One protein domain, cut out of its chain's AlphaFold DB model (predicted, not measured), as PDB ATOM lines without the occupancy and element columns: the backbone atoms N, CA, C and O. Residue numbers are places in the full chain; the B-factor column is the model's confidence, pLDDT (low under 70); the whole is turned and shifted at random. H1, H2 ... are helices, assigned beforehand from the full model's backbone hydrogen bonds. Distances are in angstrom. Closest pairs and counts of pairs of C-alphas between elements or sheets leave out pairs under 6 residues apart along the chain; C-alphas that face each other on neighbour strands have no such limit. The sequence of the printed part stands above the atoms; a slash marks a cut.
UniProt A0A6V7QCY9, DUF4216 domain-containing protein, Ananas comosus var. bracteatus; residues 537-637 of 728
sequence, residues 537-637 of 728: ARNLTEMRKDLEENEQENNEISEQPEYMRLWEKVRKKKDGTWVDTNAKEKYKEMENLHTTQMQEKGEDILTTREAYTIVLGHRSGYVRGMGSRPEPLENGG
ATOM      1  N   ALA A 537      -0.059  26.690  16.833       85.19
ATOM      2  CA  ALA A 537       0.863  25.648  16.370       85.19
ATOM      3  C   ALA A 537       2.112  25.516  17.261       85.19
ATOM      4  O   ALA A 537       2.476  24.416  17.645       85.19
ATOM      5  N   ARG A 538       2.733  26.634  17.663       85.62
ATOM      6  CA  ARG A 538       3.892  26.602  18.565       85.62
ATOM      7  C   ARG A 538       3.523  26.152  19.981       85.62
ATOM      8  O   ARG A 538       4.301  25.444  20.605       85.62
ATOM      9  N   ASN A 539       2.363  26.564  20.495       88.00
ATOM     10  CA  ASN A 539       1.894  26.104  21.807       88.00
ATOM     11  C   ASN A 539       1.614  24.598  21.813       88.00
ATOM     12  O   ASN A 539       1.870  23.965  22.832       88.00
ATOM     13  N   LEU A 540       1.121  24.059  20.694       89.19
ATOM     14  CA  LEU A 540       0.899  22.630  20.494       89.19
ATOM     15  C   LEU A 540       2.221  21.860  20.436       89.19
ATOM     16  O   LEU A 540       2.395  20.909  21.178       89.19
ATOM     17  N   THR A 541       3.199  22.310  19.646       88.31
ATOM     18  CA  THR A 541       4.505  21.627  19.584       88.31
ATOM     19  C   THR A 541       5.279  21.687  20.891       88.31
ATOM     20  O   THR A 541       5.953  20.730  21.237       88.31
ATOM     21  N   GLU A 542       5.216  22.813  21.609       89.06
ATOM     22  CA  GLU A 542       5.833  22.903  22.937       89.06
ATOM     23  C   GLU A 542       5.103  21.984  23.925       89.06
ATOM     24  O   GLU A 542       5.758  21.285  24.674       89.06
ATOM     25  N   MET A 543       3.766  21.898  23.857       87.56
ATOM     26  CA  MET A 543       2.998  20.947  24.668       87.56
ATOM     27  C   MET A 543       3.376  19.488  24.393       87.56
ATOM     28  O   MET A 543       3.510  18.742  25.349       87.56
ATOM     29  N   ARG A 544       3.550  19.082  23.128       89.44
ATOM     30  CA  ARG A 544       3.984  17.715  22.781       89.44
ATOM     31  C   ARG A 544       5.322  17.369  23.435       89.44
ATOM     32  O   ARG A 544       5.412  16.351  24.099       89.44
ATOM     33  N   LYS A 545       6.308  18.269  23.328       87.00
ATOM     34  CA  LYS A 545       7.628  18.092  23.957       87.00
ATOM     35  C   LYS A 545       7.531  18.004  25.481       87.00
ATOM     36  O   LYS A 545       8.087  17.083  26.056       87.00
ATOM     37  N   ASP A 546       6.763  18.900  26.108       86.25
ATOM     38  CA  ASP A 546       6.548  18.876  27.563       86.25
ATOM     39  C   ASP A 546       5.941  17.525  28.022       86.25
ATOM     40  O   ASP A 546       6.203  17.071  29.131       86.25
ATOM     41  N   LEU A 547       5.102  16.881  27.199       84.06
ATOM     42  CA  LEU A 547       4.498  15.577  27.510       84.06
ATOM     43  C   LEU A 547       5.466  14.413  27.300       84.06
ATOM     44  O   LEU A 547       5.552  13.559  28.173       84.06
ATOM     45  N   GLU A 548       6.200  14.414  26.187       83.62
ATOM     46  CA  GLU A 548       7.234  13.414  25.894       83.62
ATOM     47  C   GLU A 548       8.316  13.395  26.990       83.62
ATOM     48  O   GLU A 548       8.723  12.326  27.438       83.62
ATOM     49  N   GLU A 549       8.744  14.570  27.468       83.94
ATOM     50  CA  GLU A 549       9.715  14.701  28.564       83.94
ATOM     51  C   GLU A 549       9.155  14.150  29.891       83.94
ATOM     52  O   GLU A 549       9.835  13.399  30.588       83.94
ATOM     53  N   ASN A 550       7.892  14.444  30.225       79.81
ATOM     54  CA  ASN A 550       7.263  13.938  31.454       79.81
ATOM     55  C   ASN A 550       7.013  12.424  31.432       79.81
ATOM     56  O   ASN A 550       7.152  11.775  32.466       79.81
ATOM     57  N   GLU A 551       6.652  11.853  30.282       80.50
ATOM     58  CA  GLU A 551       6.493  10.403  30.130       80.50
ATOM     59  C   GLU A 551       7.836   9.688  30.340       80.50
ATOM     60  O   GLU A 551       7.904   8.685  31.049       80.50
ATOM     61  N   GLN A 552       8.923  10.252  29.804       75.94
ATOM     62  CA  GLN A 552      10.277   9.715  29.958       75.94
ATOM     63  C   GLN A 552      10.819   9.842  31.389       75.94
ATOM     64  O   GLN A 552      11.505   8.935  31.858       75.94
ATOM     65  N   GLU A 553      10.539  10.950  32.080       79.81
ATOM     66  CA  GLU A 553      11.068  11.213  33.426       79.81
ATOM     67  C   GLU A 553      10.222  10.589  34.546       79.81
ATOM     68  O   GLU A 553      10.777  10.059  35.509       79.81
ATOM     69  N   ASN A 554       8.891  10.633  34.428       74.38
ATOM     70  CA  ASN A 554       7.967  10.276  35.511       74.38
ATOM     71  C   ASN A 554       7.154   9.000  35.235       74.38
ATOM     72  O   ASN A 554       6.427   8.556  36.124       74.38
ATOM     73  N   ASN A 555       7.270   8.398  34.041       71.81
ATOM     74  CA  ASN A 555       6.484   7.234  33.597       71.81
ATOM     75  C   ASN A 555       4.961   7.424  33.779       71.81
ATOM     76  O   ASN A 555       4.219   6.473  34.026       71.81
ATOM     77  N   GLU A 556       4.502   8.677  33.711       65.94
ATOM     78  CA  GLU A 556       3.110   9.072  33.914       65.94
ATOM     79  C   GLU A 556       2.484   9.393  32.553       65.94
ATOM     80  O   GLU A 556       2.702  10.461  31.974       65.94
ATOM     81  N   ILE A 557       1.703   8.448  32.027       65.25
ATOM     82  CA  ILE A 557       0.913   8.645  30.811       65.25
ATOM     83  C   ILE A 557      -0.320   9.447  31.197       65.25
ATOM     84  O   ILE A 557      -1.092   9.055  32.071       65.25
ATOM     85  N   SER A 558      -0.525  10.588  30.547       65.56
ATOM     86  CA  SER A 558      -1.699  11.384  30.865       65.56
ATOM     87  C   SER A 558      -2.956  10.878  30.178       65.56
ATOM     88  O   SER A 558      -3.016  10.797  28.956       65.56
ATOM     89  N   GLU A 559      -3.997  10.702  30.986       71.75
ATOM     90  CA  GLU A 559      -5.335  10.277  30.566       71.75
ATOM     91  C   GLU A 559      -6.097  11.321  29.722       71.75
ATOM     92  O   GLU A 559      -7.096  10.990  29.092       71.75
ATOM     93  N   GLN A 560      -5.664  12.591  29.687       83.56
ATOM     94  CA  GLN A 560      -6.403  13.645  28.978       83.56
ATOM     95  C   GLN A 560      -5.955  13.800  27.508       83.56
ATOM     96  O   GLN A 560      -4.767  14.053  27.264       83.56
ATOM     97  N   PRO A 561      -6.895  13.824  26.533       87.56
ATOM     98  CA  PRO A 561      -6.576  14.006  25.116       87.56
ATOM     99  C   PRO A 561      -5.856  15.318  24.782       87.56
ATOM    100  O   PRO A 561      -6.135  16.387  25.345       87.56
ATOM    101  N   GLU A 562      -4.987  15.267  23.765       89.38
ATOM    102  CA  GLU A 562      -4.199  16.407  23.268       89.38
ATOM    103  C   GLU A 562      -5.076  17.630  22.932       89.38
ATOM    104  O   GLU A 562      -4.749  18.777  23.262       89.38
ATOM    105  N   TYR A 563      -6.226  17.395  22.302       88.69
ATOM    106  CA  TYR A 563      -7.086  18.454  21.784       88.69
ATOM    107  C   TYR A 563      -7.775  19.263  22.881       88.69
ATOM    108  O   TYR A 563      -7.932  20.487  22.749       88.69
ATOM    109  N   MET A 564      -8.127  18.601  23.986       92.69
ATOM    110  CA  MET A 564      -8.682  19.232  25.180       92.69
ATOM    111  C   MET A 564      -7.619  20.097  25.849       92.69
ATOM    112  O   MET A 564      -7.849  21.284  26.086       92.69
ATOM    113  N   ARG A 565      -6.413  19.554  26.038       91.44
ATOM    114  CA  ARG A 565      -5.269  20.275  26.617       91.44
ATOM    115  C   ARG A 565      -4.913  21.519  25.823       91.44
ATOM    116  O   ARG A 565      -4.738  22.601  26.394       91.44
ATOM    117  N   LEU A 566      -4.846  21.403  24.494       91.38
ATOM    118  CA  LEU A 566      -4.608  22.552  23.625       91.38
ATOM    119  C   LEU A 566      -5.696  23.611  23.806       91.38
ATOM    120  O   LEU A 566      -5.373  24.800  23.891       91.38
ATOM    121  N   TRP A 567      -6.962  23.196  23.902       92.12
ATOM    122  CA  TRP A 567      -8.085  24.111  24.084       92.12
ATOM    123  C   TRP A 567      -7.953  24.893  25.389       92.12
ATOM    124  O   TRP A 567      -8.054  26.122  25.377       92.12
ATOM    125  N   GLU A 568      -7.631  24.212  26.488       91.25
ATOM    126  CA  GLU A 568      -7.381  24.848  27.778       91.25
ATOM    127  C   GLU A 568      -6.215  25.838  27.715       91.25
ATOM    128  O   GLU A 568      -6.380  27.009  28.073       91.25
ATOM    129  N   LYS A 569      -5.061  25.413  27.179       89.06
ATOM    130  CA  LYS A 569      -3.835  26.231  27.102       89.06
ATOM    131  C   LYS A 569      -4.053  27.538  26.341       89.06
ATOM    132  O   LYS A 569      -3.464  28.561  26.687       89.06
ATOM    133  N   VAL A 570      -4.895  27.530  25.303       88.94
ATOM    134  CA  VAL A 570      -5.095  28.700  24.431       88.94
ATOM    135  C   VAL A 570      -6.348  29.525  24.754       88.94
ATOM    136  O   VAL A 570      -6.482  30.631  24.217       88.94
ATOM    137  N   ARG A 571      -7.266  29.031  25.602       89.00
ATOM    138  CA  ARG A 571      -8.558  29.688  25.913       89.00
ATOM    139  C   ARG A 571      -8.895  29.812  27.399       89.00
ATOM    140  O   ARG A 571      -9.901  30.446  27.719       89.00
ATOM    141  N   LYS A 572      -8.062  29.317  28.314       89.00
ATOM    142  CA  LYS A 572      -8.122  29.721  29.725       89.00
ATOM    143  C   LYS A 572      -7.275  30.968  29.968       89.00
ATOM    144  O   LYS A 572      -6.271  31.240  29.303       89.00
ATOM    145  N   LYS A 573      -7.713  31.794  30.911       87.31
ATOM    146  CA  LYS A 573      -6.914  32.901  31.442       87.31
ATOM    147  C   LYS A 573      -5.939  32.350  32.489       87.31
ATOM    148  O   LYS A 573      -6.048  31.211  32.924       87.31
ATOM    149  N   LYS A 574      -5.009  33.195  32.944       84.38
ATOM    150  CA  LYS A 574      -4.057  32.837  34.014       84.38
ATOM    151  C   LYS A 574      -4.731  32.474  35.344       84.38
ATOM    152  O   LYS A 574      -4.111  31.809  36.155       84.38
ATOM    153  N   ASP A 575      -5.959  32.939  35.556       86.44
ATOM    154  CA  ASP A 575      -6.782  32.645  36.735       86.44
ATOM    155  C   ASP A 575      -7.586  31.333  36.601       86.44
ATOM    156  O   ASP A 575      -8.406  31.030  37.460       86.44
ATOM    157  N   GLY A 576      -7.400  30.574  35.511       85.12
ATOM    158  CA  GLY A 576      -8.117  29.325  35.239       85.12
ATOM    159  C   GLY A 576      -9.517  29.501  34.637       85.12
ATOM    160  O   GLY A 576     -10.110  28.525  34.180       85.12
ATOM    161  N   THR A 577     -10.047  30.725  34.558       90.44
ATOM    162  CA  THR A 577     -11.374  30.977  33.975       90.44
ATOM    163  C   THR A 577     -11.344  30.969  32.446       90.44
ATOM    164  O   THR A 577     -10.347  31.331  31.816       90.44
ATOM    165  N   TRP A 578     -12.467  30.603  31.825       89.88
ATOM    166  CA  TRP A 578     -12.636  30.648  30.370       89.88
ATOM    167  C   TRP A 578     -12.650  32.088  29.832       89.88
ATOM    168  O   TRP A 578     -13.060  33.035  30.515       89.88
ATOM    169  N   VAL A 579     -12.171  32.269  28.596       85.44
ATOM    170  CA  VAL A 579     -12.165  33.576  27.911       85.44
ATOM    171  C   VAL A 579     -13.563  34.102  27.607       85.44
ATOM    172  O   VAL A 579     -13.790  35.298  27.770       85.44
ATOM    173  N   ASP A 580     -14.478  33.221  27.211       85.75
ATOM    174  CA  ASP A 580     -15.879  33.511  26.925       85.75
ATOM    175  C   ASP A 580     -16.746  32.260  27.175       85.75
ATOM    176  O   ASP A 580     -16.237  31.169  27.458       85.75
ATOM    177  N   THR A 581     -18.069  32.434  27.128       88.00
ATOM    178  CA  THR A 581     -19.051  31.360  27.346       88.00
ATOM    179  C   THR A 581     -18.937  30.270  26.284       88.00
ATOM    180  O   THR A 581     -18.992  29.086  26.605       88.00
ATOM    181  N   ASN A 582     -18.674  30.663  25.037       88.31
ATOM    182  CA  ASN A 582     -18.567  29.741  23.916       88.31
ATOM    183  C   ASN A 582     -17.356  28.801  24.046       88.31
ATOM    184  O   ASN A 582     -17.460  27.614  23.762       88.31
ATOM    185  N   ALA A 583     -16.217  29.293  24.539       88.06
ATOM    186  CA  ALA A 583     -15.038  28.482  24.813       88.06
ATOM    187  C   ALA A 583     -15.319  27.416  25.878       88.06
ATOM    188  O   ALA A 583     -14.823  26.297  25.751       88.06
ATOM    189  N   LYS A 584     -16.128  27.752  26.893       91.25
ATOM    190  CA  LYS A 584     -16.575  26.807  27.925       91.25
ATOM    191  C   LYS A 584     -17.525  25.753  27.350       91.25
ATOM    192  O   LYS A 584     -17.373  24.580  27.660       91.25
ATOM    193  N   GLU A 585     -18.487  26.158  26.526       92.25
ATOM    194  CA  GLU A 585     -19.440  25.247  25.870       92.25
ATOM    195  C   GLU A 585     -18.733  24.269  24.929       92.25
ATOM    196  O   GLU A 585     -18.911  23.063  25.054       92.25
ATOM    197  N   LYS A 586     -17.842  24.767  24.064       92.06
ATOM    198  CA  LYS A 586     -17.066  23.918  23.150       92.06
ATOM    199  C   LYS A 586     -16.119  22.963  23.866       92.06
ATOM    200  O   LYS A 586     -15.885  21.871  23.367       92.06
ATOM    201  N   TYR A 587     -15.613  23.337  25.039       93.31
ATOM    202  CA  TYR A 587     -14.849  22.403  25.862       93.31
ATOM    203  C   TYR A 587     -15.717  21.249  26.384       93.31
ATOM    204  O   TYR A 587     -15.285  20.106  26.336       93.31
ATOM    205  N   LYS A 588     -16.957  21.521  26.811       93.44
ATOM    206  CA  LYS A 588     -17.896  20.459  27.211       93.44
ATOM    207  C   LYS A 588     -18.248  19.528  26.049       93.44
ATOM    208  O   LYS A 588     -18.341  18.326  26.235       93.44
ATOM    209  N   GLU A 589     -18.417  20.066  24.842       92.25
ATOM    210  CA  GLU A 589     -18.622  19.234  23.647       92.25
ATOM    211  C   GLU A 589     -17.408  18.323  23.372       92.25
ATOM    212  O   GLU A 589     -17.587  17.158  23.032       92.25
ATOM    213  N   MET A 590     -16.180  18.820  23.572       92.44
ATOM    214  CA  MET A 590     -14.944  18.026  23.470       92.44
ATOM    215  C   MET A 590     -14.848  16.926  24.538       92.44
ATOM    216  O   MET A 590     -14.386  15.829  24.234       92.44
ATOM    217  N   GLU A 591     -15.290  17.212  25.763       93.62
ATOM    218  CA  GLU A 591     -15.355  16.256  26.877       93.62
ATOM    219  C   GLU A 591     -16.375  15.138  26.606       93.62
ATOM    220  O   GLU A 591     -16.074  13.958  26.787       93.62
ATOM    221  N   ASN A 592     -17.550  15.489  26.074       90.69
ATOM    222  CA  ASN A 592     -18.551  14.510  25.645       90.69
ATOM    223  C   ASN A 592     -18.038  13.641  24.487       90.69
ATOM    224  O   ASN A 592     -18.256  12.429  24.490       90.69
ATOM    225  N   LEU A 593     -17.339  14.241  23.513       85.50
ATOM    226  CA  LEU A 593     -16.732  13.512  22.396       85.50
ATOM    227  C   LEU A 593     -15.703  12.491  22.894       85.50
ATOM    228  O   LEU A 593     -15.769  11.334  22.492       85.50
ATOM    229  N   HIS A 594     -14.820  12.905  23.808       87.06
ATOM    230  CA  HIS A 594     -13.844  12.012  24.435       87.06
ATOM    231  C   HIS A 594     -14.541  10.839  25.134       87.06
ATOM    232  O   HIS A 594     -14.247   9.679  24.868       87.06
ATOM    233  N   THR A 595     -15.534  11.150  25.974       88.81
ATOM    234  CA  THR A 595     -16.302  10.147  26.729       88.81
ATOM    235  C   THR A 595     -16.953   9.124  25.797       88.81
ATOM    236  O   THR A 595     -16.922   7.930  26.074       88.81
ATOM    237  N   THR A 596     -17.497   9.586  24.670       81.56
ATOM    238  CA  THR A 596     -18.124   8.722  23.661       81.56
ATOM    239  C   THR A 596     -17.093   7.815  22.986       81.56
ATOM    240  O   THR A 596     -17.322   6.614  22.891       81.56
ATOM    241  N   GLN A 597     -15.929   8.343  22.580       78.50
ATOM    242  CA  GLN A 597     -14.865   7.514  21.990       78.50
ATOM    243  C   GLN A 597     -14.367   6.441  22.967       78.50
ATOM    244  O   GLN A 597     -14.230   5.284  22.578       78.50
ATOM    245  N   MET A 598     -14.184   6.792  24.244       85.31
ATOM    246  CA  MET A 598     -13.788   5.833  25.281       85.31
ATOM    247  C   MET A 598     -14.851   4.745  25.508       85.31
ATOM    248  O   MET A 598     -14.499   3.589  25.720       85.31
ATOM    249  N   GLN A 599     -16.143   5.087  25.447       82.12
ATOM    250  CA  GLN A 599     -17.242   4.128  25.616       82.12
ATOM    251  C   GLN A 599     -17.408   3.185  24.418       82.12
ATOM    252  O   GLN A 599     -17.642   1.997  24.613       82.12
ATOM    253  N   GLU A 600     -17.310   3.706  23.196       77.56
ATOM    254  CA  GLU A 600     -17.568   2.936  21.974       77.56
ATOM    255  C   GLU A 600     -16.356   2.119  21.519       77.56
ATOM    256  O   GLU A 600     -16.510   0.986  21.070       77.56
ATOM    257  N   LYS A 601     -15.149   2.689  21.614       72.56
ATOM    258  CA  LYS A 601     -13.921   2.101  21.052       72.56
ATOM    259  C   LYS A 601     -12.921   1.642  22.107       72.56
ATOM    260  O   LYS A 601     -11.920   1.031  21.755       72.56
ATOM    261  N   GLY A 602     -13.157   1.951  23.383       75.88
ATOM    262  CA  GLY A 602     -12.227   1.658  24.478       75.88
ATOM    263  C   GLY A 602     -10.996   2.574  24.536       75.88
ATOM    264  O   GLY A 602     -10.302   2.571  25.548       75.88
ATOM    265  N   GLU A 603     -10.744   3.379  23.499       78.88
ATOM    266  CA  GLU A 603      -9.620   4.313  23.403       78.88
ATOM    267  C   GLU A 603      -9.988   5.538  22.545       78.88
ATOM    268  O   GLU A 603     -10.705   5.429  21.544       78.88
ATOM    269  N   ASP A 604      -9.474   6.717  22.915       78.69
ATOM    270  CA  ASP A 604      -9.597   7.946  22.129       78.69
ATOM    271  C   ASP A 604      -8.350   8.194  21.271       78.69
ATOM    272  O   ASP A 604      -7.365   8.794  21.704       78.69
ATOM    273  N   ILE A 605      -8.432   7.750  20.019       74.69
ATOM    274  CA  ILE A 605      -7.384   7.908  19.003       74.69
ATOM    275  C   ILE A 605      -7.540   9.186  18.159       74.69
ATOM    276  O   ILE A 605      -6.848   9.345  17.150       74.69
ATOM    277  N   LEU A 606      -8.458  10.097  18.514       77.38
ATOM    278  CA  LEU A 606      -8.712  11.293  17.711       77.38
ATOM    279  C   LEU A 606      -7.530  12.263  17.756       77.38
ATOM    280  O   LEU A 606      -7.109  12.758  18.805       77.38
ATOM    281  N   THR A 607      -7.067  12.667  16.576       82.56
ATOM    282  CA  THR A 607      -6.112  13.767  16.464       82.56
ATOM    283  C   THR A 607      -6.772  15.097  16.830       82.56
ATOM    284  O   THR A 607      -7.971  15.322  16.628       82.56
ATOM    285  N   THR A 608      -5.964  16.075  17.254       84.19
ATOM    286  CA  THR A 608      -6.465  17.438  17.514       84.19
ATOM    287  C   THR A 608      -7.200  18.058  16.331       84.19
ATOM    288  O   THR A 608      -8.146  18.832  16.498       84.19
ATOM    289  N   ARG A 609      -6.796  17.697  15.113       79.31
ATOM    290  CA  ARG A 609      -7.436  18.167  13.890       79.31
ATOM    291  C   ARG A 609      -8.828  17.564  13.705       79.31
ATOM    292  O   ARG A 609      -9.733  18.310  13.333       79.31
ATOM    293  N   GLU A 610      -9.006  16.274  13.968       80.81
ATOM    294  CA  GLU A 610     -10.291  15.567  13.845       80.81
ATOM    295  C   GLU A 610     -11.273  16.047  14.902       80.81
ATOM    296  O   GLU A 610     -12.349  16.536  14.557       80.81
ATOM    297  N   ALA A 611     -10.858  16.048  16.170       82.75
ATOM    298  CA  ALA A 611     -11.702  16.481  17.277       82.75
ATOM    299  C   ALA A 611     -12.209  17.921  17.087       82.75
ATOM    300  O   ALA A 611     -13.393  18.213  17.263       82.75
ATOM    301  N   TYR A 612     -11.343  18.845  16.654       86.06
ATOM    302  CA  TYR A 612     -11.764  20.225  16.389       86.06
ATOM    303  C   TYR A 612     -12.668  20.339  15.165       86.06
ATOM    304  O   TYR A 612     -13.520  21.224  15.122       86.06
ATOM    305  N   THR A 613     -12.498  19.470  14.176       82.50
ATOM    306  CA  THR A 613     -13.354  19.445  12.991       82.50
ATOM    307  C   THR A 613     -14.764  18.975  13.348       82.50
ATOM    308  O   THR A 613     -15.725  19.621  12.930       82.50
ATOM    309  N   ILE A 614     -14.884  17.950  14.197       77.88
ATOM    310  CA  ILE A 614     -16.160  17.442  14.717       77.88
ATOM    311  C   ILE A 614     -16.860  18.515  15.566       77.88
ATOM    312  O   ILE A 614     -17.994  18.896  15.288       77.88
ATOM    313  N   VAL A 615     -16.166  19.077  16.561       84.50
ATOM    314  CA  VAL A 615     -16.779  19.982  17.556       84.50
ATOM    315  C   VAL A 615     -17.032  21.397  17.021       84.50
ATOM    316  O   VAL A 615     -18.000  22.074  17.385       84.50
ATOM    317  N   LEU A 616     -16.137  21.910  16.172       84.00
ATOM    318  CA  LEU A 616     -16.192  23.297  15.695       84.00
ATOM    319  C   LEU A 616     -16.737  23.413  14.266       84.00
ATOM    320  O   LEU A 616     -17.049  24.532  13.843       84.00
ATOM    321  N   GLY A 617     -16.855  22.301  13.538       76.12
ATOM    322  CA  GLY A 617     -17.332  22.221  12.159       76.12
ATOM    323  C   GLY A 617     -16.295  22.609  11.094       76.12
ATOM    324  O   GLY A 617     -15.266  23.239  11.369       76.12
ATOM    325  N   HIS A 618     -16.609  22.286   9.836       64.88
ATOM    326  CA  HIS A 618     -15.751  22.554   8.678       64.88
ATOM    327  C   HIS A 618     -15.817  24.009   8.175       64.88
ATOM    328  O   HIS A 618     -16.842  24.699   8.225       64.88
ATOM    329  N   ARG A 619     -14.692  24.477   7.620       58.50
ATOM    330  CA  ARG A 619     -14.562  25.712   6.830       58.50
ATOM    331  C   ARG A 619     -13.557  25.483   5.699       58.50
ATOM    332  O   ARG A 619     -12.547  24.812   5.895       58.50
ATOM    333  N   SER A 620     -13.794  26.097   4.538       53.38
ATOM    334  CA  SER A 620     -12.845  26.042   3.420       53.38
ATOM    335  C   SER A 620     -11.509  26.697   3.803       53.38
ATOM    336  O   SER A 620     -11.457  27.866   4.189       53.38
ATOM    337  N   GLY A 621     -10.416  25.938   3.693       53.50
ATOM    338  CA  GLY A 621      -9.044  26.452   3.746       53.50
ATOM    339  C   GLY A 621      -8.373  26.566   5.123       53.50
ATOM    340  O   GLY A 621      -7.204  26.953   5.155       53.50
ATOM    341  N   TYR A 622      -9.037  26.243   6.241       67.75
ATOM    342  CA  TYR A 622      -8.382  26.096   7.555       67.75
ATOM    343  C   TYR A 622      -9.246  25.340   8.577       67.75
ATOM    344  O   TYR A 622     -10.473  25.375   8.512       67.75
ATOM    345  N   VAL A 623      -8.594  24.724   9.566       72.69
ATOM    346  CA  VAL A 623      -9.249  24.059  10.706       72.69
ATOM    347  C   VAL A 623      -9.559  25.083  11.801       72.69
ATOM    348  O   VAL A 623      -8.676  25.814  12.268       72.69
ATOM    349  N   ARG A 624     -10.826  25.164  12.226       79.38
ATOM    350  CA  ARG A 624     -11.232  26.025  13.349       79.38
ATOM    351  C   ARG A 624     -10.486  25.606  14.619       79.38
ATOM    352  O   ARG A 624     -10.146  24.452  14.806       79.38
ATOM    353  N   GLY A 625     -10.171  26.561  15.489       79.56
ATOM    354  CA  GLY A 625      -9.467  26.265  16.742       79.56
ATOM    355  C   GLY A 625      -7.939  26.170  16.642       79.56
ATOM    356  O   GLY A 625      -7.285  26.581  17.598       79.56
ATOM    357  N   MET A 626      -7.379  25.773  15.489       79.44
ATOM    358  CA  MET A 626      -5.930  25.557  15.274       79.44
ATOM    359  C   MET A 626      -5.138  26.806  14.831       79.44
ATOM    360  O   MET A 626      -3.908  26.813  14.774       79.44
ATOM    361  N   GLY A 627      -5.829  27.909  14.535       73.25
ATOM    362  CA  GLY A 627      -5.212  29.117  13.977       73.25
ATOM    363  C   GLY A 627      -4.937  29.004  12.471       73.25
ATOM    364  O   GLY A 627      -5.471  28.137  11.793       73.25
ATOM    365  N   SER A 628      -4.163  29.939  11.909       64.88
ATOM    366  CA  SER A 628      -3.866  29.940  10.464       64.88
ATOM    367  C   SER A 628      -2.976  28.759  10.076       64.88
ATOM    368  O   SER A 628      -1.829  28.748  10.525       64.88
ATOM    369  N   ARG A 629      -3.498  27.867   9.213       65.25
ATOM    370  CA  ARG A 629      -2.950  26.539   8.860       65.25
ATOM    371  C   ARG A 629      -2.769  25.665  10.117       65.25
ATOM    372  O   ARG A 629      -2.150  26.107  11.083       65.25
ATOM    373  N   PRO A 630      -3.405  24.488  10.168       55.59
ATOM    374  CA  PRO A 630      -3.462  23.509   9.086       55.59
ATOM    375  C   PRO A 630      -4.731  23.530   8.225       55.59
ATOM    376  O   PRO A 630      -5.761  24.089   8.611       55.59
ATOM    377  N   GLU A 631      -4.619  22.969   7.015       54.22
ATOM    378  CA  GLU A 631      -5.758  22.758   6.103       54.22
ATOM    379  C   GLU A 631      -6.732  21.710   6.703       54.22
ATOM    380  O   GLU A 631      -6.323  20.966   7.585       54.22
ATOM    381  N   PRO A 632      -8.021  21.638   6.328       48.62
ATOM    382  CA  PRO A 632      -8.963  20.589   6.783       48.62
ATOM    383  C   PRO A 632      -8.580  19.179   6.292       48.62
ATOM    384  O   PRO A 632      -7.909  19.098   5.265       48.62
ATOM    385  N   LEU A 633      -8.898  18.097   7.031       48.19
ATOM    386  CA  LEU A 633      -8.565  16.700   6.635       48.19
ATOM    387  C   LEU A 633      -9.288  16.293   5.355       48.19
ATOM    388  O   LEU A 633      -8.664  15.785   4.434       48.19
ATOM    389  N   GLU A 634     -10.545  16.698   5.247       43.44
ATOM    390  CA  GLU A 634     -11.320  16.672   4.017       43.44
ATOM    391  C   GLU A 634     -12.028  18.026   3.842       43.44
ATOM    392  O   GLU A 634     -12.336  18.723   4.817       43.44
ATOM    393  N   ASN A 635     -12.250  18.419   2.584       38.44
ATOM    394  CA  ASN A 635     -12.951  19.636   2.141       38.44
ATOM    395  C   ASN A 635     -12.159  20.957   2.074       38.44
ATOM    396  O   ASN A 635     -12.656  22.041   2.385       38.44
ATOM    397  N   GLY A 636     -10.960  20.915   1.494       33.47
ATOM    398  CA  GLY A 636     -10.606  21.947   0.518       33.47
ATOM    399  C   GLY A 636     -11.020  21.422  -0.848       33.47
ATOM    400  O   GLY A 636     -10.216  20.712  -1.431       33.47
ATOM    401  N   GLY A 637     -12.248  21.695  -1.315       33.25
ATOM    402  CA  GLY A 637     -12.844  21.018  -2.482       33.25
ATOM    403  C   GLY A 637     -11.847  20.717  -3.609       33.25
ATOM    404  O   GLY A 637     -10.999  21.566  -3.888       33.25
TER     405      GLY A 637
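Overview. This is residues 537 to 637 of the 728 residues of the protein "DUF4216 domain-containing protein" of Ananas comosus var. bracteatus (UniProt A0A6V7QCY9). Picture a helical hairpin, H2 and H3 side by side and running opposite ways, with the short helix H4 laid crosswise over both of them. H1 meets H2 near H1's own first residues and runs off from there at a steep tilt, while the last 21 residues, 617 to 637, make a looping tail after H4. The printed part has 101 residues and four named helices, in the order H1, H2, H3, H4, with no named strand; its class is all helix, and the helices hold 58 of the residues. It is compact, with a radius of gyration of the C-alphas of 14.3 A, and the C-alphas span 44 by 35 by 24 A.

Arrangement. Start with H1, residues 537 to 554, and look at its residues 539 to 543: these alone touch H2, residues 562 to 571. The closest C-alphas of the two, those of Leu 540 and Leu 566, are 6.3 A apart, and the helices run opposite ways at a steep tilt of 56 degrees. H2 is the hub, touching three other helices. Move on to H3, residues 581 to 601, which forms a helical hairpin with H2: they run opposite ways at a shallow tilt of 7 degrees. H3 touches H2 with residues 583 to 591 alone, and their closest C-alphas, those of Met 564 and Met 590, are 6.6 A apart. Then find H4, residues 608 to 616, which touches H2 at a steep tilt of 64 degrees, running the same way; their closest C-alphas, those of Tyr 563 and Thr 608, are 4.4 A apart. H4 also touches H3, through H3's residues 586 to 593 alone, at a steep tilt of 62 degrees, opposite ways; here the closest C-alphas, those of Glu 589 and Val 615, are 6.4 A apart. The helix packing is mostly crossed, with one of these four pairs at a shallow tilt. H1 is apart from H3 and from H4. In H1, H2, H3 and H4 every O i to N i+4 pair is within hydrogen-bond range.

Along the chain. Find C-alpha 537 at (0.863, 25.648, 16.370); from there H1 runs 25.6 A to C-alpha 554 at (7.967, 10.276, 35.511). H2, from Glu 562 to Arg 571, measures 14.2 A. Look next at C-alpha 581, at (-19.051, 31.360, 27.346), where H3, the longest helix, begins its 30.4 A to Lys 601. H4 goes from Thr 608 to Leu 616 and ends at C-alpha 616, at (-16.192, 23.297, 15.695).

Size, cuts and confidence. The two C-alphas farthest apart, those of Asn 554 and Gly 637, are 44.6 A from each other. The printed part has no cut, and the three links between helices are short. The mean pLDDT of the printed part is 79.3; look for values under 70 at residues 556 to 558, 618 to 622 and 628 to 637.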